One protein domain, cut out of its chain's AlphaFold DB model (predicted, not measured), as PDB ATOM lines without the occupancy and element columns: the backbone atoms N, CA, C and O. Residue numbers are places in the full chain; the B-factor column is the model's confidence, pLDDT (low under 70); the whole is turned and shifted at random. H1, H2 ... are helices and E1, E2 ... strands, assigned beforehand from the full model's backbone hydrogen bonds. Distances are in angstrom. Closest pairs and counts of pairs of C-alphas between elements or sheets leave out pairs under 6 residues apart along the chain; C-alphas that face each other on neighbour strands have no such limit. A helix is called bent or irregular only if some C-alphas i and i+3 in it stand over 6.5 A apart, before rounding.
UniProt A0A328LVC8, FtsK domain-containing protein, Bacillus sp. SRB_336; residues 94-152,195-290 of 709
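What this domain is: This is residues 94 to 152 and 195 to 290 of the 709 residues of the protein "FtsK domain-containing protein" of Bacillus sp. SRB_336 (UniProt A0A328LVC8). A four-stranded antiparallel sheet, with H2 and H3 over one face, has a smaller three-stranded antiparallel sheet beyond its E4 edge. H1, sharply kinked, packs on both sheets where they come together. The printed part has 155 residues with three named helices and seven named strands, in the order E1 H1 E2 E3 H2 E4 E5 H3 E6 E7; the sheet orders are E4 - E5 - E7 - E6 and E1 - E3 - E2. The class is mixed, helices and strands; the whole is compact, with a radius of gyration of the C-alphas of 15.6 A and spans of 47 by 36 by 27 A.

Where its parts are: E1, residues 94 to 97, begins at C-alpha 94 (-32.191, 1.106, 56.141). H1, residues 104 to 119, 18.9 A long, is irregular, with C-alphas 106 and 109 7.5 A apart, and has a kink of 53 degrees near residue 111. E2 is residues 125 to 131 and E3 residues 137 to 142. After the cut come H2, residues 197 to 206, E4, residues 219 to 226, 24.3 A, and E5, residues 233 to 242, 26.1 A. H3, residues 249 to 263, spans 21.4 A. E6 is residues 270 to 276; E7, residues 283 to 289, ends at C-alpha 289 (-10.884, -17.111, 48.391).

How they stand to each other: In the larger sheet, N 221 and O 239 of the hairpin E4 and E5 are 2.9 A apart, N 238 and O 285 of E5 and E7 2.8 A, and N 273 and O 286 of the hairpin E6 and E7 2.8 A, within hydrogen-bond range. H2 and H3 lie on the same face, making two layers, helices on one face of a sheet; their heights over the sheet are 8.1 A and 9.1 A. They touch, closest at the C-alphas of Leu 206 and Ala 259, 5.8 A, at a steep tilt of 62 degrees, opposite ways. H1 is on this sheet too, at a height of 7.6 A, and on the smaller one at 9.1 A. Residues 104 to 108 alone of H1 touch H2, closest at the C-alphas of Ala 105 and Ala 198, 4.5 A. In the smaller sheet, N 96 and O 139 of E1 and E3 are 2.9 A apart, as are N 140 and O 128 of the hairpin E2 and E3. E1, H1, E2 and E5, H3, E6 are split strand-helix-strand units, two same-way strands with another strand between them, each with a right-handed crossover. In H2 every O i to N i+4 pair is within hydrogen-bond range, in H3 9 of 11, and in H1 5 of 12, beside 7 of 13 O i to N i+3 pairs.

The domain as a whole: The C-alphas of Asp 134 and Ala 250, the two farthest apart, are 49.5 A from each other. Residues 153 to 194 are not printed; C-alphas 152 and 195 are 9.1 A apart across the cut. The link from H2 to E4 is long, 12 residues. The mean pLDDT of the printed part is 87.0, and residues 245 to 250 are under 70.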
ATOM      1  N   HIS A  94     -32.719  -0.247  56.051       90.38
ATOM      2  CA  HIS A  94     -32.191   1.106  56.141       90.38
ATOM      3  C   HIS A  94     -32.384   1.810  54.803       90.38
ATOM      4  O   HIS A  94     -32.303   1.190  53.743       90.38
ATOM      5  N   THR A  95     -32.623   3.114  54.857       91.94
ATOM      6  CA  THR A  95     -32.653   3.975  53.675       91.94
ATOM      7  C   THR A  95     -31.384   4.812  53.684       91.94
ATOM      8  O   THR A  95     -31.066   5.428  54.701       91.94
ATOM      9  N   VAL A  96     -30.642   4.803  52.579       92.81
ATOM     10  CA  VAL A  96     -29.370   5.520  52.434       92.81
ATOM     11  C   VAL A  96     -29.433   6.396  51.190       92.81
ATOM     12  O   VAL A  96     -29.738   5.905  50.102       92.81
ATOM     13  N   ASP A  97     -29.125   7.681  51.351       92.38
ATOM     14  CA  ASP A  97     -29.054   8.629  50.242       92.38
ATOM     15  C   ASP A  97     -27.909   8.263  49.289       92.38
ATOM     16  O   ASP A  97     -26.773   7.997  49.703       92.38
ATOM     17  N   LEU A  98     -28.214   8.240  47.993       91.75
ATOM     18  CA  LEU A  98     -27.252   7.952  46.938       91.75
ATOM     19  C   LEU A  98     -26.621   9.256  46.416       91.75
ATOM     20  O   LEU A  98     -27.288  10.292  46.380       91.75
ATOM     21  N   PRO A  99     -25.345   9.235  45.986       87.31
ATOM     22  CA  PRO A  99     -24.714  10.399  45.370       87.31
ATOM     23  C   PRO A  99     -25.485  10.899  44.140       87.31
ATOM     24  O   PRO A  99     -26.028  10.107  43.369       87.31
ATOM     25  N   GLY A 100     -25.479  12.214  43.909       86.94
ATOM     26  CA  GLY A 100     -26.104  12.801  42.722       86.94
ATOM     27  C   GLY A 100     -25.526  12.217  41.427       86.94
ATOM     28  O   GLY A 100     -24.313  12.242  41.222       86.94
ATOM     29  N   GLY A 101     -26.396  11.692  40.558       84.56
ATOM     30  CA  GLY A 101     -26.002  11.048  39.300       84.56
ATOM     31  C   GLY A 101     -25.529   9.591  39.422       84.56
ATOM     32  O   GLY A 101     -24.900   9.094  38.488       84.56
ATOM     33  N   TYR A 102     -25.806   8.915  40.542       90.12
ATOM     34  CA  TYR A 102     -25.515   7.491  40.741       90.12
ATOM     35  C   TYR A 102     -26.308   6.597  39.767       90.12
ATOM     36  O   TYR A 102     -27.536   6.526  39.819       90.12
ATOM     37  N   ASP A 103     -25.608   5.854  38.906       90.88
ATOM     38  CA  ASP A 103     -26.210   4.808  38.075       90.88
ATOM     39  C   ASP A 103     -25.894   3.445  38.689       90.88
ATOM     40  O   ASP A 103     -24.774   2.953  38.595       90.88
ATOM     41  N   ASP A 104     -26.886   2.795  39.290       90.81
ATOM     42  CA  ASP A 104     -26.698   1.505  39.957       90.81
ATOM     43  C   ASP A 104     -26.140   0.399  39.050       90.81
ATOM     44  O   ASP A 104     -25.426  -0.473  39.530       90.81
ATOM     45  N   ALA A 105     -26.403   0.422  37.740       86.75
ATOM     46  CA  ALA A 105     -25.845  -0.578  36.828       86.75
ATOM     47  C   ALA A 105     -24.336  -0.381  36.574       86.75
ATOM     48  O   ALA A 105     -23.666  -1.301  36.104       86.75
ATOM     49  N   ARG A 106     -23.791   0.803  36.883       89.38
ATOM     50  CA  ARG A 106     -22.373   1.162  36.702       89.38
ATOM     51  C   ARG A 106     -21.615   1.318  38.019       89.38
ATOM     52  O   ARG A 106     -20.472   0.897  38.131       89.38
ATOM     53  N   ASP A 107     -22.242   1.965  38.995       90.31
ATOM     54  CA  ASP A 107     -21.612   2.509  40.197       90.31
ATOM     55  C   ASP A 107     -21.789   1.591  41.427       90.31
ATOM     56  O   ASP A 107     -21.182   1.840  42.473       90.31
ATOM     57  N   ARG A 108     -22.544   0.481  41.301       90.62
ATOM     58  CA  ARG A 108     -22.796  -0.506  42.374       90.62
ATOM     59  C   ARG A 108     -21.533  -1.012  43.062       90.62
ATOM     60  O   ARG A 108     -21.577  -1.276  44.256       90.62
ATOM     61  N   GLU A 109     -20.413  -1.136  42.357       86.31
ATOM     62  CA  GLU A 109     -19.143  -1.597  42.940       86.31
ATOM     63  C   GLU A 109     -18.587  -0.643  44.015       86.31
ATOM     64  O   GLU A 109     -17.809  -1.059  44.867       86.31
ATOM     65  N   ARG A 110     -19.016   0.623  44.055       87.00
ATOM     66  CA  ARG A 110     -18.598   1.586  45.091       87.00
ATOM     67  C   ARG A 110     -19.491   1.552  46.332       87.00
ATOM     68  O   ARG A 110     -19.039   1.886  47.427       87.00
ATOM     69  N   LEU A 111     -20.748   1.137  46.173       89.25
ATOM     70  CA  LEU A 111     -21.771   1.262  47.208       89.25
ATOM     71  C   LEU A 111     -21.533   0.369  48.451       89.25
ATOM     72  O   LEU A 111     -21.678   0.898  49.549       89.25
ATOM     73  N   PRO A 112     -21.094  -0.909  48.365       88.75
ATOM     74  CA  PRO A 112     -20.815  -1.733  49.547       88.75
ATOM     75  C   PRO A 112     -19.836  -1.096  50.541       88.75
ATOM     76  O   PRO A 112     -20.034  -1.193  51.749       88.75
ATOM     77  N   LEU A 113     -18.813  -0.392  50.043       86.00
ATOM     78  CA  LEU A 113     -17.843   0.317  50.882       86.00
ATOM     79  C   LEU A 113     -18.445   1.544  51.568       86.00
ATOM     80  O   LEU A 113     -18.069   1.866  52.693       86.00
ATOM     81  N   GLN A 114     -19.365   2.242  50.899       87.50
ATOM     82  CA  GLN A 114     -20.104   3.351  51.496       87.50
ATOM     83  C   GLN A 114     -21.062   2.840  52.579       87.50
ATOM     84  O   GLN A 114     -21.076   3.403  53.669       87.50
ATOM     85  N   LEU A 115     -21.793   1.750  52.316       89.50
ATOM     86  CA  LEU A 115     -22.728   1.136  53.266       89.50
ATOM     87  C   LEU A 115     -22.015   0.614  54.521       89.50
ATOM     88  O   LEU A 115     -22.449   0.915  55.627       89.50
ATOM     89  N   ALA A 116     -20.881  -0.077  54.369       85.00
ATOM     90  CA  ALA A 116     -20.075  -0.523  55.510       85.00
ATOM     91  C   ALA A 116     -19.557   0.650  56.370       85.00
ATOM     92  O   ALA A 116     -19.457   0.535  57.588       85.00
ATOM     93  N   LYS A 117     -19.262   1.806  55.753       86.06
ATOM     94  CA  LYS A 117     -18.840   3.025  56.466       86.06
ATOM     95  C   LYS A 117     -19.992   3.764  57.151       86.06
ATOM     96  O   LYS A 117     -19.755   4.382  58.183       86.06
ATOM     97  N   SER A 118     -21.201   3.756  56.582       87.12
ATOM     98  CA  SER A 118     -22.343   4.520  57.108       87.12
ATOM     99  C   SER A 118     -23.228   3.736  58.076       87.12
ATOM    100  O   SER A 118     -23.782   4.333  58.996       87.12
ATOM    101  N   LEU A 119     -23.365   2.423  57.881       88.88
ATOM    102  CA  LEU A 119     -24.222   1.537  58.679       88.88
ATOM    103  C   LEU A 119     -23.430   0.571  59.579       88.88
ATOM    104  O   LEU A 119     -24.026  -0.115  60.406       88.88
ATOM    105  N   GLY A 120     -22.100   0.537  59.452       84.75
ATOM    106  CA  GLY A 120     -21.216  -0.350  60.209       84.75
ATOM    107  C   GLY A 120     -21.024  -1.724  59.562       84.75
ATOM    108  O   GLY A 120     -21.472  -1.981  58.439       84.75
ATOM    109  N   GLU A 121     -20.327  -2.610  60.277       77.50
ATOM    110  CA  GLU A 121     -20.074  -3.983  59.833       77.50
ATOM    111  C   GLU A 121     -21.390  -4.738  59.612       77.50
ATOM    112  O   GLU A 121     -22.197  -4.903  60.524       77.50
ATOM    113  N   GLY A 122     -21.600  -5.194  58.379       77.12
ATOM    114  CA  GLY A 122     -22.818  -5.867  57.957       77.12
ATOM    115  C   GLY A 122     -22.724  -6.320  56.505       77.12
ATOM    116  O   GLY A 122     -21.864  -5.883  55.737       77.12
ATOM    117  N   SER A 123     -23.624  -7.211  56.118       83.62
ATOM    118  CA  SER A 123     -23.726  -7.797  54.779       83.62
ATOM    119  C   SER A 123     -24.746  -7.053  53.910       83.62
ATOM    120  O   SER A 123     -25.576  -7.665  53.244       83.62
ATOM    121  N   TRP A 124     -24.676  -5.720  53.914       89.69
ATOM    122  CA  TRP A 124     -25.666  -4.813  53.329       89.69
ATOM    123  C   TRP A 124     -25.921  -5.030  51.828       89.69
ATOM    124  O   TRP A 124     -25.051  -4.788  50.991       89.69
ATOM    125  N   GLN A 125     -27.151  -5.413  51.481       91.25
ATOM    126  CA  GLN A 125     -27.623  -5.606  50.108       91.25
ATOM    127  C   GLN A 125     -28.668  -4.565  49.728       91.25
ATOM    128  O   GLN A 125     -29.611  -4.325  50.475       91.25
ATOM    129  N   VAL A 126     -28.552  -3.985  48.531       91.38
ATOM    130  CA  VAL A 126     -29.591  -3.095  47.992       91.38
ATOM    131  C   VAL A 126     -30.788  -3.924  47.543       91.38
ATOM    132  O   VAL A 126     -30.705  -4.674  46.567       91.38
ATOM    133  N   GLU A 127     -31.904  -3.747  48.241       89.62
ATOM    134  CA  GLU A 127     -33.197  -4.342  47.919       89.62
ATOM    135  C   GLU A 127     -33.801  -3.645  46.690       89.62
ATOM    136  O   GLU A 127     -34.121  -4.293  45.691       89.62
ATOM    137  N   ARG A 128     -33.894  -2.310  46.745       89.50
ATOM    138  CA  ARG A 128     -34.459  -1.458  45.689       89.50
ATOM    139  C   ARG A 128     -33.868  -0.050  45.721       89.50
ATOM    140  O   ARG A 128     -33.319   0.370  46.738       89.50
ATOM    141  N   ILE A 129     -34.042   0.692  44.630       89.81
ATOM    142  CA  ILE A 129     -33.749   2.130  44.569       89.81
ATOM    143  C   ILE A 129     -35.056   2.881  44.350       89.81
ATOM    144  O   ILE A 129     -35.884   2.471  43.539       89.81
ATOM    145  N   VAL A 130     -35.233   3.961  45.101       87.75
ATOM    146  CA  VAL A 130     -36.366   4.879  45.011       87.75
ATOM    147  C   VAL A 130     -35.837   6.217  44.508       87.75
ATOM    148  O   VAL A 130     -34.832   6.703  45.019       87.75
ATOM    149  N   THR A 131     -36.506   6.800  43.516       86.12
ATOM    150  CA  THR A 131     -36.226   8.156  43.026       86.12
ATOM    151  C   THR A 131     -37.384   9.059  43.443       86.12
ATOM    152  O   THR A 131     -38.538   8.720  43.176       86.12
ATOM    153  N   GLY A 132     -37.089  10.169  44.119       82.50
ATOM    154  CA  GLY A 132     -38.061  11.196  44.494       82.50
ATOM    155  C   GLY A 132     -38.488  12.072  43.313       82.50
ATOM    156  O   GLY A 132     -37.888  12.035  42.239       82.50
ATOM    157  N   GLU A 133     -39.524  12.890  43.516       80.88
ATOM    158  CA  GLU A 133     -40.024  13.841  42.506       80.88
ATOM    159  C   GLU A 133     -38.996  14.932  42.149       80.88
ATOM    160  O   GLU A 133     -39.007  15.467  41.044       80.88
ATOM    161  N   ASP A 134     -38.080  15.226  43.072       82.31
ATOM    162  CA  ASP A 134     -36.934  16.127  42.913       82.31
ATOM    163  C   ASP A 134     -35.734  15.480  42.190       82.31
ATOM    164  O   ASP A 134     -34.728  16.143  41.933       82.31
ATOM    165  N   GLY A 135     -35.828  14.189  41.856       82.44
ATOM    166  CA  GLY A 135     -34.749  13.402  41.264       82.44
ATOM    167  C   GLY A 135     -33.713  12.883  42.267       82.44
ATOM    168  O   GLY A 135     -32.767  12.215  41.843       82.44
ATOM    169  N   ALA A 136     -33.871  13.134  43.573       87.19
ATOM    170  CA  ALA A 136     -33.006  12.549  44.592       87.19
ATOM    171  C   ALA A 136     -33.209  11.027  44.651       87.19
ATOM    172  O   ALA A 136     -34.325  10.527  44.499       87.19
ATOM    173  N   GLN A 137     -32.132  10.270  44.863       91.12
ATOM    174  CA  GLN A 137     -32.179   8.809  44.870       91.12
ATOM    175  C   GLN A 137     -31.797   8.243  46.231       91.12
ATOM    176  O   GLN A 137     -30.820   8.665  46.846       91.12
ATOM    177  N   GLN A 138     -32.544   7.236  46.669       92.00
ATOM    178  CA  GLN A 138     -32.310   6.523  47.917       92.00
ATOM    179  C   GLN A 138     -32.256   5.018  47.666       92.00
ATOM    180  O   GLN A 138     -33.140   4.441  47.025       92.00
ATOM    181  N   ALA A 139     -31.228   4.362  48.199       92.69
ATOM    182  CA  ALA A 139     -31.164   2.912  48.275       92.69
ATOM    183  C   ALA A 139     -31.896   2.439  49.531       92.69
ATOM    184  O   ALA A 139     -31.556   2.843  50.642       92.69
ATOM    185  N   VAL A 140     -32.859   1.533  49.361       92.25
ATOM    186  CA  VAL A 140     -33.351   0.706  50.466       92.25
ATOM    187  C   VAL A 140     -32.436  -0.506  50.543       92.25
ATOM    188  O   VAL A 140     -32.332  -1.271  49.578       92.25
ATOM    189  N   VAL A 141     -31.759  -0.662  51.673       92.62
ATOM    190  CA  VAL A 141     -30.809  -1.744  51.925       92.62
ATOM    191  C   VAL A 141     -31.273  -2.627  53.075       92.62
ATOM    192  O   VAL A 141     -31.927  -2.165  54.009       92.62
ATOM    193  N   VAL A 142     -30.924  -3.905  52.994       90.56
ATOM    194  CA  VAL A 142     -31.170  -4.936  54.008       90.56
ATOM    195  C   VAL A 142     -29.840  -5.543  54.433       90.56
ATOM    196  O   VAL A 142     -28.971  -5.742  53.585       90.56
ATOM    197  N   ASP A 143     -29.667  -5.870  55.711       88.31
ATOM    198  CA  ASP A 143     -28.580  -6.774  56.102       88.31
ATOM    199  C   ASP A 143     -28.914  -8.221  55.690       88.31
ATOM    200  O   ASP A 143     -30.079  -8.632  55.685       88.31
ATOM    201  N   GLY A 144     -27.895  -9.003  55.345       85.31
ATOM    202  CA  GLY A 144     -28.001 -10.435  55.096       85.31
ATOM    203  C   GLY A 144     -28.232 -10.810  53.633       85.31
ATOM    204  O   GLY A 144     -27.495 -10.430  52.727       85.31
ATOM    205  N   GLN A 145     -29.223 -11.674  53.408       81.31
ATOM    206  CA  GLN A 145     -29.552 -12.181  52.075       81.31
ATOM    207  C   GLN A 145     -30.409 -11.166  51.295       81.31
ATOM    208  O   GLN A 145     -31.324 -10.572  51.871       81.31
ATOM    209  N   PRO A 146     -30.194 -11.011  49.976       85.88
ATOM    210  CA  PRO A 146     -30.999 -10.126  49.143       85.88
ATOM    211  C   PRO A 146     -32.423 -10.677  48.943       85.88
ATOM    212  O   PRO A 146     -32.643 -11.886  48.825       85.88
ATOM    213  N   VAL A 147     -33.409  -9.780  48.856       86.69
ATOM    214  CA  VAL A 147     -34.825 -10.136  48.664       86.69
ATOM    215  C   VAL A 147     -35.131 -10.349  47.174       86.69
ATOM    216  O   VAL A 147     -34.819  -9.504  46.342       86.69
ATOM    217  N   PHE A 148     -35.784 -11.464  46.825       87.31
ATOM    218  CA  PHE A 148     -36.068 -11.833  45.425       87.31
ATOM    219  C   PHE A 148     -37.219 -11.055  44.760       87.31
ATOM    220  O   PHE A 148     -37.155 -10.767  43.568       87.31
ATOM    221  N   ARG A 149     -38.292 -10.746  45.504       88.50
ATOM    222  CA  ARG A 149     -39.465  -9.984  45.016       88.50
ATOM    223  C   ARG A 149     -39.802  -8.849  45.989       88.50
ATOM    224  O   ARG A 149     -40.831  -8.919  46.662       88.50
ATOM    225  N   PRO A 150     -38.927  -7.843  46.126       86.00
ATOM    226  CA  PRO A 150     -39.156  -6.742  47.055       86.00
ATOM    227  C   PRO A 150     -40.406  -5.953  46.659       86.00
ATOM    228  O   PRO A 150     -40.531  -5.509  45.515       86.00
ATOM    229  N   GLY A 151     -41.358  -5.840  47.589       84.69
ATOM    230  CA  GLY A 151     -42.681  -5.257  47.329       84.69
ATOM    231  C   GLY A 151     -43.455  -5.944  46.197       84.69
ATOM    232  O   GLY A 151     -44.188  -5.269  45.481       84.69
ATOM    233  N   GLY A 152     -43.238  -7.247  45.975       87.38
ATOM    234  CA  GLY A 152     -43.797  -7.971  44.834       87.38
ATOM    235  C   GLY A 152     -45.326  -8.021  44.838       87.38
ATOM    236  O   GLY A 152     -45.924  -8.500  45.798       87.38
ATOM    237  N   VAL A 195     -37.144  -4.491  41.713       89.25
ATOM    238  CA  VAL A 195     -35.801  -5.091  41.599       89.25
ATOM    239  C   VAL A 195     -34.744  -4.017  41.316       89.25
ATOM    240  O   VAL A 195     -34.825  -3.316  40.308       89.25
ATOM    241  N   ALA A 196     -33.712  -3.922  42.163       90.88
ATOM    242  CA  ALA A 196     -32.608  -2.980  41.961       90.88
ATOM    243  C   ALA A 196     -31.922  -3.143  40.574       90.88
ATOM    244  O   ALA A 196     -31.704  -4.282  40.135       90.88
ATOM    245  N   PRO A 197     -31.543  -2.046  39.878       91.25
ATOM    246  CA  PRO A 197     -31.057  -2.109  38.497       91.25
ATOM    247  C   PRO A 197     -29.854  -3.033  38.261       91.25
ATOM    248  O   PRO A 197     -29.863  -3.754  37.262       91.25
ATOM    249  N   ALA A 198     -28.871  -3.088  39.167       91.81
ATOM    250  CA  ALA A 198     -27.728  -4.002  39.057       91.81
ATOM    251  C   ALA A 198     -28.154  -5.484  39.100       91.81
ATOM    252  O   ALA A 198     -27.677  -6.303  38.313       91.81
ATOM    253  N   THR A 199     -29.103  -5.833  39.975       92.69
ATOM    254  CA  THR A 199     -29.666  -7.192  40.083       92.69
ATOM    255  C   THR A 199     -30.445  -7.574  38.827       92.69
ATOM    256  O   THR A 199     -30.308  -8.692  38.327       92.69
ATOM    257  N   ARG A 200     -31.214  -6.633  38.266       91.31
ATOM    258  CA  ARG A 200     -31.899  -6.807  36.979       91.31
ATOM    259  C   ARG A 200     -30.903  -7.014  35.837       91.31
ATOM    260  O   ARG A 200     -31.043  -7.972  35.087       91.31
ATOM    261  N   GLN A 201     -29.864  -6.188  35.730       91.56
ATOM    262  CA  GLN A 201     -28.842  -6.332  34.689       91.56
ATOM    263  C   GLN A 201     -28.093  -7.674  34.807       91.56
ATOM    264  O   GLN A 201     -27.837  -8.331  33.798       91.56
ATOM    265  N   LEU A 202     -27.793  -8.123  36.032       93.25
ATOM    266  CA  LEU A 202     -27.223  -9.443  36.304       93.25
ATOM    267  C   LEU A 202     -28.159 -10.575  35.841       93.25
ATOM    268  O   LEU A 202     -27.707 -11.494  35.155       93.25
ATOM    269  N   ARG A 203     -29.460 -10.492  36.160       93.31
ATOM    270  CA  ARG A 203     -30.497 -11.423  35.674       93.31
ATOM    271  C   ARG A 203     -30.526 -11.475  34.156       93.31
ATOM    272  O   ARG A 203     -30.450 -12.561  33.590       93.31
ATOM    273  N   ASP A 204     -30.613 -10.323  33.507       91.44
ATOM    274  CA  ASP A 204     -30.798 -10.222  32.062       91.44
ATOM    275  C   ASP A 204     -29.568 -10.753  31.297       91.44
ATOM    276  O   ASP A 204     -29.723 -11.395  30.259       91.44
ATOM    277  N   ARG A 205     -28.354 -10.585  31.849       92.06
ATOM    278  CA  ARG A 205     -27.113 -11.174  31.309       92.06
ATOM    279  C   ARG A 205     -27.005 -12.685  31.544       92.06
ATOM    280  O   ARG A 205     -26.534 -13.395  30.660       92.06
ATOM    281  N   LEU A 206     -27.428 -13.193  32.705       92.38
ATOM    282  CA  LEU A 206     -27.358 -14.626  33.027       92.38
ATOM    283  C   LEU A 206     -28.479 -15.451  32.370       92.38
ATOM    284  O   LEU A 206     -28.268 -16.621  32.051       92.38
ATOM    285  N   ALA A 207     -29.660 -14.868  32.150       90.19
ATOM    286  CA  ALA A 207     -30.855 -15.591  31.714       90.19
ATOM    287  C   ALA A 207     -30.683 -16.425  30.421       90.19
ATOM    288  O   ALA A 207     -31.073 -17.596  30.446       90.19
ATOM    289  N   PRO A 208     -30.044 -15.928  29.338       88.56
ATOM    290  CA  PRO A 208     -29.813 -16.729  28.132       88.56
ATOM    291  C   PRO A 208     -28.938 -17.964  28.387       88.56
ATOM    292  O   PRO A 208     -29.205 -19.043  27.856       88.56
ATOM    293  N   HIS A 209     -27.920 -17.841  29.244       86.31
ATOM    294  CA  HIS A 209     -27.037 -18.951  29.621       86.31
ATOM    295  C   HIS A 209     -27.719 -19.959  30.560       86.31
ATOM    296  O   HIS A 209     -27.368 -21.137  30.561       86.31
ATOM    297  N   LEU A 210     -28.736 -19.519  31.304       87.25
ATOM    298  CA  LEU A 210     -29.636 -20.362  32.097       87.25
ATOM    299  C   LEU A 210     -30.820 -20.910  31.270       87.25
ATOM    300  O   LEU A 210     -31.821 -21.343  31.837       87.25
ATOM    301  N   GLY A 211     -30.731 -20.891  29.936       84.94
ATOM    302  CA  GLY A 211     -31.723 -21.485  29.034       84.94
ATOM    303  C   GLY A 211     -33.074 -20.766  28.991       84.94
ATOM    304  O   GLY A 211     -34.047 -21.336  28.497       84.94
ATOM    305  N   ALA A 212     -33.165 -19.541  29.511       87.62
ATOM    306  CA  ALA A 212     -34.384 -18.747  29.460       87.62
ATOM    307  C   ALA A 212     -34.500 -17.969  28.147       87.62
ATOM    308  O   ALA A 212     -33.551 -17.342  27.680       87.62
ATOM    309  N   LYS A 213     -35.710 -17.975  27.583       85.81
ATOM    310  CA  LYS A 213     -36.079 -17.201  26.392       85.81
ATOM    311  C   LYS A 213     -36.296 -15.721  26.733       85.81
ATOM    312  O   LYS A 213     -36.058 -14.861  25.892       85.81
ATOM    313  N   TYR A 214     -36.728 -15.436  27.964       86.25
ATOM    314  CA  TYR A 214     -36.954 -14.083  28.479       86.25
ATOM    315  C   TYR A 214     -36.465 -13.949  29.927       86.25
ATOM    316  O   TYR A 214     -36.614 -14.902  30.695       86.25
ATOM    317  N   PRO A 215     -35.965 -12.775  30.360       88.62
ATOM    318  CA  PRO A 215     -35.384 -12.637  31.695       88.62
ATOM    319  C   PRO A 215     -36.341 -12.910  32.862       88.62
ATOM    320  O   PRO A 215     -35.914 -13.486  33.854       88.62
ATOM    321  N   HIS A 216     -37.637 -12.597  32.736       86.94
ATOM    322  CA  HIS A 216     -38.656 -12.879  33.767       86.94
ATOM    323  C   HIS A 216     -38.899 -14.386  34.018       86.94
ATOM    324  O   HIS A 216     -39.619 -14.761  34.940       86.94
ATOM    325  N   GLN A 217     -38.326 -15.277  33.200       88.25
ATOM    326  CA  GLN A 217     -38.345 -16.723  33.450       88.25
ATOM    327  C   GLN A 217     -37.261 -17.152  34.456       88.25
ATOM    328  O   GLN A 217     -37.319 -18.271  34.974       88.25
ATOM    329  N   VAL A 218     -36.292 -16.273  34.743       90.06
ATOM    330  CA  VAL A 218     -35.260 -16.454  35.765       90.06
ATOM    331  C   VAL A 218     -35.543 -15.538  36.944       90.06
ATOM    332  O   VAL A 218     -35.674 -14.326  36.806       90.06
ATOM    333  N   GLU A 219     -35.563 -16.130  38.130       91.12
ATOM    334  CA  GLU A 219     -35.604 -15.391  39.379       91.12
ATOM    335  C   GLU A 219     -34.270 -15.550  40.091       91.12
ATOM    336  O   GLU A 219     -33.940 -16.643  40.569       91.12
ATOM    337  N   LEU A 220     -33.514 -14.456  40.157       93.19
ATOM    338  CA  LEU A 220     -32.241 -14.406  40.855       93.19
ATOM    339  C   LEU A 220     -32.073 -13.129  41.671       93.19
ATOM    340  O   LEU A 220     -32.737 -12.124  41.424       93.19
ATOM    341  N   ALA A 221     -31.143 -13.192  42.613       92.31
ATOM    342  CA  ALA A 221     -30.653 -12.069  43.386       92.31
ATOM    343  C   ALA A 221     -29.119 -12.149  43.481       92.31
ATOM    344  O   ALA A 221     -28.548 -13.242  43.453       92.31
ATOM    345  N   GLY A 222     -28.449 -11.001  43.556       91.75
ATOM    346  CA  GLY A 222     -27.002 -10.922  43.763       91.75
ATOM    347  C   GLY A 222     -26.676 -10.405  45.159       91.75
ATOM    348  O   GLY A 222     -27.420  -9.584  45.694       91.75
ATOM    349  N   GLU A 223     -25.564 -10.863  45.723       92.19
ATOM    350  CA  GLU A 223     -24.921 -10.205  46.859       92.19
ATOM    351  C   GLU A 223     -23.704  -9.418  46.384       92.19
ATOM    352  O   GLU A 223     -22.876  -9.937  45.630       92.19
ATOM    353  N   TRP A 224     -23.564  -8.194  46.878       90.69
ATOM    354  CA  TRP A 224     -22.373  -7.376  46.731       90.69
ATOM    355  C   TRP A 224     -21.726  -7.144  48.095       90.69
ATOM    356  O   TRP A 224     -22.403  -7.025  49.116       90.69
ATOM    357  N   GLY A 225     -20.399  -7.084  48.112       87.81
ATOM    358  CA  GLY A 225     -19.610  -6.869  49.320       87.81
ATOM    359  C   GLY A 225     -18.191  -6.401  48.997       87.81
ATOM    360  O   GLY A 225     -17.814  -6.387  47.822       87.81
ATOM    361  N   PRO A 226     -17.414  -5.992  50.012       82.38
ATOM    362  CA  PRO A 226     -16.037  -5.537  49.840       82.38
ATOM    363  C   PRO A 226     -15.101  -6.678  49.421       82.38
ATOM    364  O   PRO A 226     -15.253  -7.811  49.881       82.38
ATOM    365  N   THR A 227     -14.108  -6.372  48.578       75.88
ATOM    366  CA  THR A 227     -12.971  -7.240  48.221       75.88
ATOM    367  C   THR A 227     -12.279  -7.793  49.466       75.88
ATOM    368  O   THR A 227     -12.267  -7.111  50.489       75.88
ATOM    369  N   PRO A 228     -11.605  -8.958  49.395       72.25
ATOM    370  CA  PRO A 228     -10.778  -9.449  50.500       72.25
ATOM    371  C   PRO A 228      -9.708  -8.453  50.989       72.25
ATOM    372  O   PRO A 228      -9.280  -8.550  52.131       72.25
ATOM    373  N   SER A 229      -9.293  -7.496  50.147       70.31
ATOM    374  CA  SER A 229      -8.397  -6.390  50.507       70.31
ATOM    375  C   SER A 229      -9.101  -5.135  51.052       70.31
ATOM    376  O   SER A 229      -8.441  -4.251  51.579       70.31
ATOM    377  N   GLY A 230     -10.433  -5.040  50.942       73.50
ATOM    378  CA  GLY A 230     -11.232  -3.885  51.379       73.50
ATOM    379  C   GLY A 230     -11.307  -2.690  50.411       73.50
ATOM    380  O   GLY A 230     -12.025  -1.737  50.706       73.50
ATOM    381  N   ASP A 231     -10.624  -2.727  49.262       76.19
ATOM    382  CA  ASP A 231     -10.453  -1.553  48.381       76.19
ATOM    383  C   ASP A 231     -11.610  -1.275  47.402       76.19
ATOM    384  O   ASP A 231     -11.799  -0.134  46.977       76.19
ATOM    385  N   ALA A 232     -12.379  -2.298  47.018       79.38
ATOM    386  CA  ALA A 232     -13.492  -2.195  46.066       79.38
ATOM    387  C   ALA A 232     -14.687  -3.054  46.509       79.38
ATOM    388  O   ALA A 232     -14.536  -3.966  47.315       79.38
ATOM    389  N   GLY A 233     -15.884  -2.802  45.981       83.38
ATOM    390  CA  GLY A 233     -17.021  -3.720  46.085       83.38
ATOM    391  C   GLY A 233     -17.149  -4.595  44.836       83.38
ATOM    392  O   GLY A 233     -16.807  -4.174  43.738       83.38
ATOM    393  N   TYR A 234     -17.651  -5.818  44.986       88.88
ATOM    394  CA  TYR A 234     -17.832  -6.758  43.874       88.88
ATOM    395  C   TYR A 234     -18.973  -7.749  44.158       88.88
ATOM    396  O   TYR A 234     -19.465  -7.838  45.283       88.88
ATOM    397  N   LEU A 235     -19.385  -8.520  43.144       91.81
ATOM    398  CA  LEU A 235     -20.400  -9.575  43.282       91.81
ATOM    399  C   LEU A 235     -19.842 -10.792  44.055       91.81
ATOM    400  O   LEU A 235     -19.053 -11.583  43.516       91.81
ATOM    401  N   THR A 236     -20.260 -10.933  45.314       92.31
ATOM    402  CA  THR A 236     -19.834 -11.970  46.269       92.31
ATOM    403  C   THR A 236     -20.662 -13.247  46.164       92.31
ATOM    404  O   THR A 236     -20.120 -14.330  46.390       92.31
ATOM    405  N   ALA A 237     -21.942 -13.168  45.793       94.44
ATOM    406  CA  ALA A 237     -22.779 -14.341  45.554       94.44
ATOM    407  C   ALA A 237     -23.873 -14.097  44.502       94.44
ATOM    408  O   ALA A 237     -24.290 -12.968  44.251       94.44
ATOM    409  N   VAL A 238     -24.341 -15.183  43.886       95.25
ATOM    410  CA  VAL A 238     -25.500 -15.219  42.987       95.25
ATOM    411  C   VAL A 238     -26.444 -16.309  43.465       95.25
ATOM    412  O   VAL A 238     -26.060 -17.476  43.574       95.25
ATOM    413  N   HIS A 239     -27.688 -15.929  43.719       94.38
ATOM    414  CA  HIS A 239     -28.734 -16.791  44.248       94.38
ATOM    415  C   HIS A 239     -29.808 -16.949  43.185       94.38
ATOM    416  O   HIS A 239     -30.351 -15.951  42.729       94.38
ATOM    417  N   VAL A 240     -30.136 -18.176  42.787       93.12
ATOM    418  CA  VAL A 240     -31.140 -18.444  41.751       93.12
ATOM    419  C   VAL A 240     -32.242 -19.316  42.336       93.12
ATOM    420  O   VAL A 240     -32.006 -20.464  42.721       93.12
ATOM    421  N   ARG A 241     -33.451 -18.755  42.412       89.88
ATOM    422  CA  ARG A 241     -34.650 -19.406  42.961       89.88
ATOM    423  C   ARG A 241     -35.501 -20.070  41.879       89.88
ATOM    424  O   ARG A 241     -36.133 -21.089  42.141       89.88
ATOM    425  N   LYS A 242     -35.503 -19.519  40.662       87.38
ATOM    426  CA  LYS A 242     -36.264 -20.041  39.519       87.38
ATOM    427  C   LYS A 242     -35.417 -19.996  38.253       87.38
ATOM    428  O   LYS A 242     -34.802 -18.980  37.948       87.38
ATOM    429  N   THR A 243     -35.456 -21.086  37.501       85.25
ATOM    430  CA  THR A 243     -35.006 -21.199  36.108       85.25
ATOM    431  C   THR A 243     -36.087 -21.949  35.321       85.25
ATOM    432  O   THR A 243     -36.939 -22.595  35.943       85.25
ATOM    433  N   PRO A 244     -36.063 -21.941  33.976       79.31
ATOM    434  CA  PRO A 244     -36.934 -22.798  33.173       79.31
ATOM    435  C   PRO A 244     -36.871 -24.275  33.594       79.31
ATOM    436  O   PRO A 244     -35.807 -24.810  33.914       79.31
ATOM    437  N   THR A 245     -38.017 -24.955  33.572       60.72
ATOM    438  CA  THR A 245     -38.225 -26.283  34.185       60.72
ATOM    439  C   THR A 245     -37.499 -27.444  33.491       60.72
ATOM    440  O   THR A 245     -37.547 -28.568  33.978       60.72
ATOM    441  N   GLN A 246     -36.858 -27.206  32.343       58.75
ATOM    442  CA  GLN A 246     -36.245 -28.244  31.498       58.75
ATOM    443  C   GLN A 246     -34.763 -28.525  31.811       58.75
ATOM    444  O   GLN A 246     -34.148 -29.362  31.150       58.75
ATOM    445  N   ILE A 247     -34.171 -27.844  32.796       61.12
ATOM    446  CA  ILE A 247     -32.757 -28.023  33.147       61.12
ATOM    447  C   ILE A 247     -32.606 -29.183  34.138       61.12
ATOM    448  O   ILE A 247     -33.056 -29.106  35.282       61.12
ATOM    449  N   ASP A 248     -31.930 -30.238  33.689       67.06
ATOM    450  CA  ASP A 248     -31.460 -31.352  34.517       67.06
ATOM    451  C   ASP A 248     -30.667 -30.844  35.736       67.06
ATOM    452  O   ASP A 248     -29.887 -29.898  35.618       67.06
ATOM    453  N   LYS A 249     -30.817 -31.485  36.900       65.06
ATOM    454  CA  LYS A 249     -30.127 -31.102  38.140       65.06
ATOM    455  C   LYS A 249     -28.609 -31.018  37.954       65.06
ATOM    456  O   LYS A 249     -28.008 -30.052  38.420       65.06
ATOM    457  N   ALA A 250     -28.011 -31.964  37.229       63.22
ATOM    458  CA  ALA A 250     -26.588 -31.935  36.884       63.22
ATOM    459  C   ALA A 250     -26.207 -30.663  36.098       63.22
ATOM    460  O   ALA A 250     -25.221 -29.985  36.398       63.22
ATOM    461  N   LYS A 251     -27.060 -30.286  35.141       74.94
ATOM    462  CA  LYS A 251     -26.877 -29.122  34.263       74.94
ATOM    463  C   LYS A 251     -27.178 -27.791  34.950       74.94
ATOM    464  O   LYS A 251     -26.685 -26.775  34.476       74.94
ATOM    465  N   ARG A 252     -27.929 -27.759  36.061       79.62
ATOM    466  CA  ARG A 252     -28.191 -26.522  36.830       79.62
ATOM    467  C   ARG A 252     -26.908 -25.938  37.415       79.62
ATOM    468  O   ARG A 252     -26.564 -24.799  37.111       79.62
ATOM    469  N   ARG A 253     -26.154 -26.759  38.156       86.31
ATOM    470  CA  ARG A 253     -24.838 -26.406  38.716       86.31
ATOM    471  C   ARG A 253     -23.885 -25.898  37.638       86.31
ATOM    472  O   ARG A 253     -23.361 -24.792  37.741       86.31
ATOM    473  N   GLN A 254     -23.680 -26.716  36.608       84.44
ATOM    474  CA  GLN A 254     -22.750 -26.419  35.523       84.44
ATOM    475  C   GLN A 254     -23.180 -25.168  34.741       84.44
ATOM    476  O   GLN A 254     -22.366 -24.280  34.506       84.44
ATOM    477  N   GLY A 255     -24.463 -25.076  34.377       85.12
ATOM    478  CA  GLY A 255     -25.031 -23.947  33.647       85.12
ATOM    479  C   GLY A 255     -24.894 -22.636  34.413       85.12
ATOM    480  O   GLY A 255     -24.477 -21.645  33.823       85.12
ATOM    481  N   LEU A 256     -25.146 -22.630  35.728       90.06
ATOM    482  CA  LEU A 256     -24.960 -21.441  36.561       90.06
ATOM    483  C   LEU A 256     -23.487 -21.026  36.663       90.06
ATOM    484  O   LEU A 256     -23.176 -19.857  36.451       90.06
ATOM    485  N   LEU A 257     -22.574 -21.959  36.950       91.69
ATOM    486  CA  LEU A 257     -21.148 -21.638  37.067       91.69
ATOM    487  C   LEU A 257     -20.550 -21.173  35.726       91.69
ATOM    488  O   LEU A 257     -19.790 -20.205  35.705       91.69
ATOM    489  N   GLN A 258     -20.944 -21.785  34.604       89.06
ATOM    490  CA  GLN A 258     -20.538 -21.360  33.261       89.06
ATOM    491  C   GLN A 258     -21.148 -20.005  32.872       89.06
ATOM    492  O   GLN A 258     -20.450 -19.171  32.299       89.06
ATOM    493  N   ALA A 259     -22.424 -19.760  33.191       91.12
ATOM    494  CA  ALA A 259     -23.073 -18.469  32.969       91.12
ATOM    495  C   ALA A 259     -22.326 -17.355  33.711       91.12
ATOM    496  O   ALA A 259     -21.955 -16.352  33.108       91.12
ATOM    497  N   ILE A 260     -22.017 -17.580  34.991       93.62
ATOM    498  CA  ILE A 260     -21.238 -16.656  35.817       93.62
ATOM    499  C   ILE A 260     -19.841 -16.429  35.226       93.62
ATOM    500  O   ILE A 260     -19.444 -15.277  35.081       93.62
ATOM    501  N   ALA A 261     -19.123 -17.487  34.836       89.69
ATOM    502  CA  ALA A 261     -17.793 -17.377  34.229       89.69
ATOM    503  C   ALA A 261     -17.784 -16.583  32.906       89.69
ATOM    504  O   ALA A 261     -16.781 -15.952  32.580       89.69
ATOM    505  N   ASN A 262     -18.896 -16.584  32.163       88.25
ATOM    506  CA  ASN A 262     -19.038 -15.850  30.905       88.25
ATOM    507  C   ASN A 262     -19.445 -14.377  31.094       88.25
ATOM    508  O   ASN A 262     -19.175 -13.557  30.217       88.25
ATOM    509  N   THR A 263     -20.143 -14.033  32.184       89.50
ATOM    510  CA  THR A 263     -20.771 -12.707  32.342       89.50
ATOM    511  C   THR A 263     -20.203 -11.864  33.478       89.50
ATOM    512  O   THR A 263     -20.233 -10.636  33.390       89.50
ATOM    513  N   VAL A 264     -19.736 -12.485  34.560       90.00
ATOM    514  CA  VAL A 264     -19.248 -11.789  35.755       90.00
ATOM    515  C   VAL A 264     -17.723 -11.682  35.689       90.00
ATOM    516  O   VAL A 264     -17.070 -12.700  35.462       90.00
ATOM    517  N   PRO A 265     -17.128 -10.497  35.930       86.19
ATOM    518  CA  PRO A 265     -15.680 -10.350  35.981       86.19
ATOM    519  C   PRO A 265     -14.996 -11.365  36.911       86.19
ATOM    520  O   PRO A 265     -15.448 -11.657  38.032       86.19
ATOM    521  N   ALA A 266     -13.874 -11.903  36.434       83.81
ATOM    522  CA  ALA A 266     -12.962 -12.670  37.263       83.81
ATOM    523  C   ALA A 266     -12.328 -11.741  38.309       83.81
ATOM    524  O   ALA A 266     -11.948 -10.616  37.997       83.81
ATOM    525  N   VAL A 267     -12.207 -12.228  39.542       83.94
ATOM    526  CA  VAL A 267     -11.490 -11.542  40.624       83.94
ATOM    527  C   VAL A 267     -10.288 -12.432  40.948       83.94
ATOM    528  O   VAL A 267     -10.505 -13.636  41.141       83.94
ATOM    529  N   PRO A 268      -9.047 -11.910  40.960       81.81
ATOM    530  CA  PRO A 268      -7.861 -12.696  41.291       81.81
ATOM    531  C   PRO A 268      -8.012 -13.452  42.613       81.81
ATOM    532  O   PRO A 268      -8.736 -13.014  43.503       81.81
ATOM    533  N   ASP A 269      -7.344 -14.599  42.727       84.38
ATOM    534  CA  ASP A 269      -7.272 -15.400  43.958       84.38
ATOM    535  C   ASP A 269      -8.626 -15.853  44.542       84.38
ATOM    536  O   ASP A 269      -8.728 -16.216  45.717       84.38
ATOM    537  N   THR A 270      -9.670 -15.895  43.706       87.94
ATOM    538  CA  THR A 270     -11.015 -16.360  44.071       87.94
ATOM    539  C   THR A 270     -11.558 -17.424  43.124       87.94
ATOM    540  O   THR A 270     -11.161 -17.523  41.964       87.94
ATOM    541  N   LEU A 271     -12.545 -18.179  43.607       90.88
ATOM    542  CA  LEU A 271     -13.346 -19.102  42.803       90.88
ATOM    543  C   LEU A 271     -14.815 -19.083  43.234       90.88
ATOM    544  O   LEU A 271     -15.158 -18.553  44.291       90.88
ATOM    545  N   TRP A 272     -15.685 -19.702  42.436       93.19
ATOM    546  CA  TRP A 272     -17.107 -19.855  42.744       93.19
ATOM    547  C   TRP A 272     -17.410 -21.233  43.345       93.19
ATOM    548  O   TRP A 272     -17.143 -22.265  42.732       93.19
ATOM    549  N   ARG A 273     -18.013 -21.259  44.537       92.31
ATOM    550  CA  ARG A 273     -18.556 -22.461  45.181       92.31
ATOM    551  C   ARG A 273     -20.064 -22.526  44.966       92.31
ATOM    552  O   ARG A 273     -20.796 -21.665  45.448       92.31
ATOM    553  N   TYR A 274     -20.530 -23.570  44.287       92.69
ATOM    554  CA  TYR A 274     -21.957 -23.873  44.169       92.69
ATOM    555  C   TYR A 274     -22.472 -24.640  45.394       92.69
ATOM    556  O   TYR A 274     -21.836 -25.586  45.860       92.69
ATOM    557  N   ARG A 275     -23.665 -24.279  45.866       92.00
ATOM    558  CA  ARG A 275     -24.486 -25.045  46.808       92.00
ATOM    559  C   ARG A 275     -25.946 -24.979  46.352       92.00
ATOM    560  O   ARG A 275     -26.375 -23.969  45.807       92.00
ATOM    561  N   GLU A 276     -26.711 -26.032  46.605       89.81
ATOM    562  CA  GLU A 276     -28.148 -26.086  46.320       89.81
ATOM    563  C   GLU A 276     -28.888 -26.584  47.562       89.81
ATOM    564  O   GLU A 276     -28.558 -27.647  48.094       89.81
ATOM    565  N   ASP A 277     -29.880 -25.830  48.029       89.38
ATOM    566  CA  ASP A 277     -30.810 -26.316  49.044       89.38
ATOM    567  C   ASP A 277     -31.868 -27.203  48.377       89.38
ATOM    568  O   ASP A 277     -32.709 -26.754  47.601       89.38
ATOM    569  N   VAL A 278     -31.832 -28.491  48.717       83.12
ATOM    570  CA  VAL A 278     -32.717 -29.525  48.167       83.12
ATOM    571  C   VAL A 278     -34.190 -29.303  48.542       83.12
ATOM    572  O   VAL A 278     -35.067 -29.797  47.837       83.12
ATOM    573  N   ARG A 279     -34.489 -28.581  49.634       86.12
ATOM    574  CA  ARG A 279     -35.867 -28.326  50.092       86.12
ATOM    575  C   ARG A 279     -36.515 -27.160  49.360       86.12
ATOM    576  O   ARG A 279     -37.675 -27.256  48.977       86.12
ATOM    577  N   THR A 280     -35.778 -26.063  49.197       85.12
ATOM    578  CA  THR A 280     -36.281 -24.825  48.578       85.12
ATOM    579  C   THR A 280     -35.988 -24.743  47.080       85.12
ATOM    580  O   THR A 280     -36.579 -23.918  46.388       85.12
ATOM    581  N   GLY A 281     -35.079 -25.577  46.565       84.62
ATOM    582  CA  GLY A 281     -34.556 -25.483  45.200       84.62
ATOM    583  C   GLY A 281     -33.594 -24.308  44.992       84.62
ATOM    584  O   GLY A 281     -33.177 -24.066  43.859       84.62
ATOM    585  N   LEU A 282     -33.246 -23.579  46.060       89.50
ATOM    586  CA  LEU A 282     -32.399 -22.397  45.997       89.50
ATOM    587  C   LEU A 282     -30.962 -22.779  45.637       89.50
ATOM    588  O   LEU A 282     -30.252 -23.423  46.413       89.50
ATOM    589  N   GLN A 283     -30.522 -22.328  44.468       92.19
ATOM    590  CA  GLN A 283     -29.140 -22.435  44.017       92.19
ATOM    591  C   GLN A 283     -28.369 -21.214  44.517       92.19
ATOM    592  O   GLN A 283     -28.871 -20.095  44.466       92.19
ATOM    593  N   THR A 284     -27.147 -21.404  44.999       94.06
ATOM    594  CA  THR A 284     -26.251 -20.326  45.428       94.06
ATOM    595  C   THR A 284     -24.853 -20.600  44.898       94.06
ATOM    596  O   THR A 284     -24.212 -21.570  45.300       94.06
ATOM    597  N   ALA A 285     -24.360 -19.733  44.020       95.44
ATOM    598  CA  ALA A 285     -22.950 -19.651  43.677       95.44
ATOM    599  C   ALA A 285     -22.329 -18.536  44.525       95.44
ATOM    600  O   ALA A 285     -22.580 -17.362  44.274       95.44
ATOM    601  N   ARG A 286     -21.542 -18.890  45.543       94.38
ATOM    602  CA  ARG A 286     -20.836 -17.933  46.410       94.38
ATOM    603  C   ARG A 286     -19.360 -17.901  46.045       94.38
ATOM    604  O   ARG A 286     -18.726 -18.951  45.949       94.38
ATOM    605  N   ARG A 287     -18.803 -16.709  45.856       92.19
ATOM    606  CA  ARG A 287     -17.373 -16.521  45.639       92.19
ATOM    607  C   ARG A 287     -16.629 -16.713  46.960       92.19
ATOM    608  O   ARG A 287     -17.032 -16.172  47.987       92.19
ATOM    609  N   THR A 288     -15.543 -17.475  46.937       91.06
ATOM    610  CA  THR A 288     -14.635 -17.658  48.077       91.06
ATOM    611  C   THR A 288     -13.208 -17.357  47.649       91.06
ATOM    612  O   THR A 288     -12.885 -17.472  46.465       91.06
ATOM    613  N   VAL A 289     -12.336 -17.042  48.610       89.38
ATOM    614  CA  VAL A 289     -10.884 -17.111  48.391       89.38
ATOM    615  C   VAL A 289     -10.539 -18.521  47.901       89.38
ATOM    616  O   VAL A 289     -11.093 -19.511  48.388       89.38
ATOM    617  N   ASP A 290      -9.663 -18.614  46.907       91.56
ATOM    618  CA  ASP A 290      -9.176 -19.890  46.406       91.56
ATOM    619  C   ASP A 290      -8.146 -20.461  47.408       91.56
ATOM    620  O   ASP A 290      -7.130 -19.805  47.686       91.56
TER     621      ASP A 290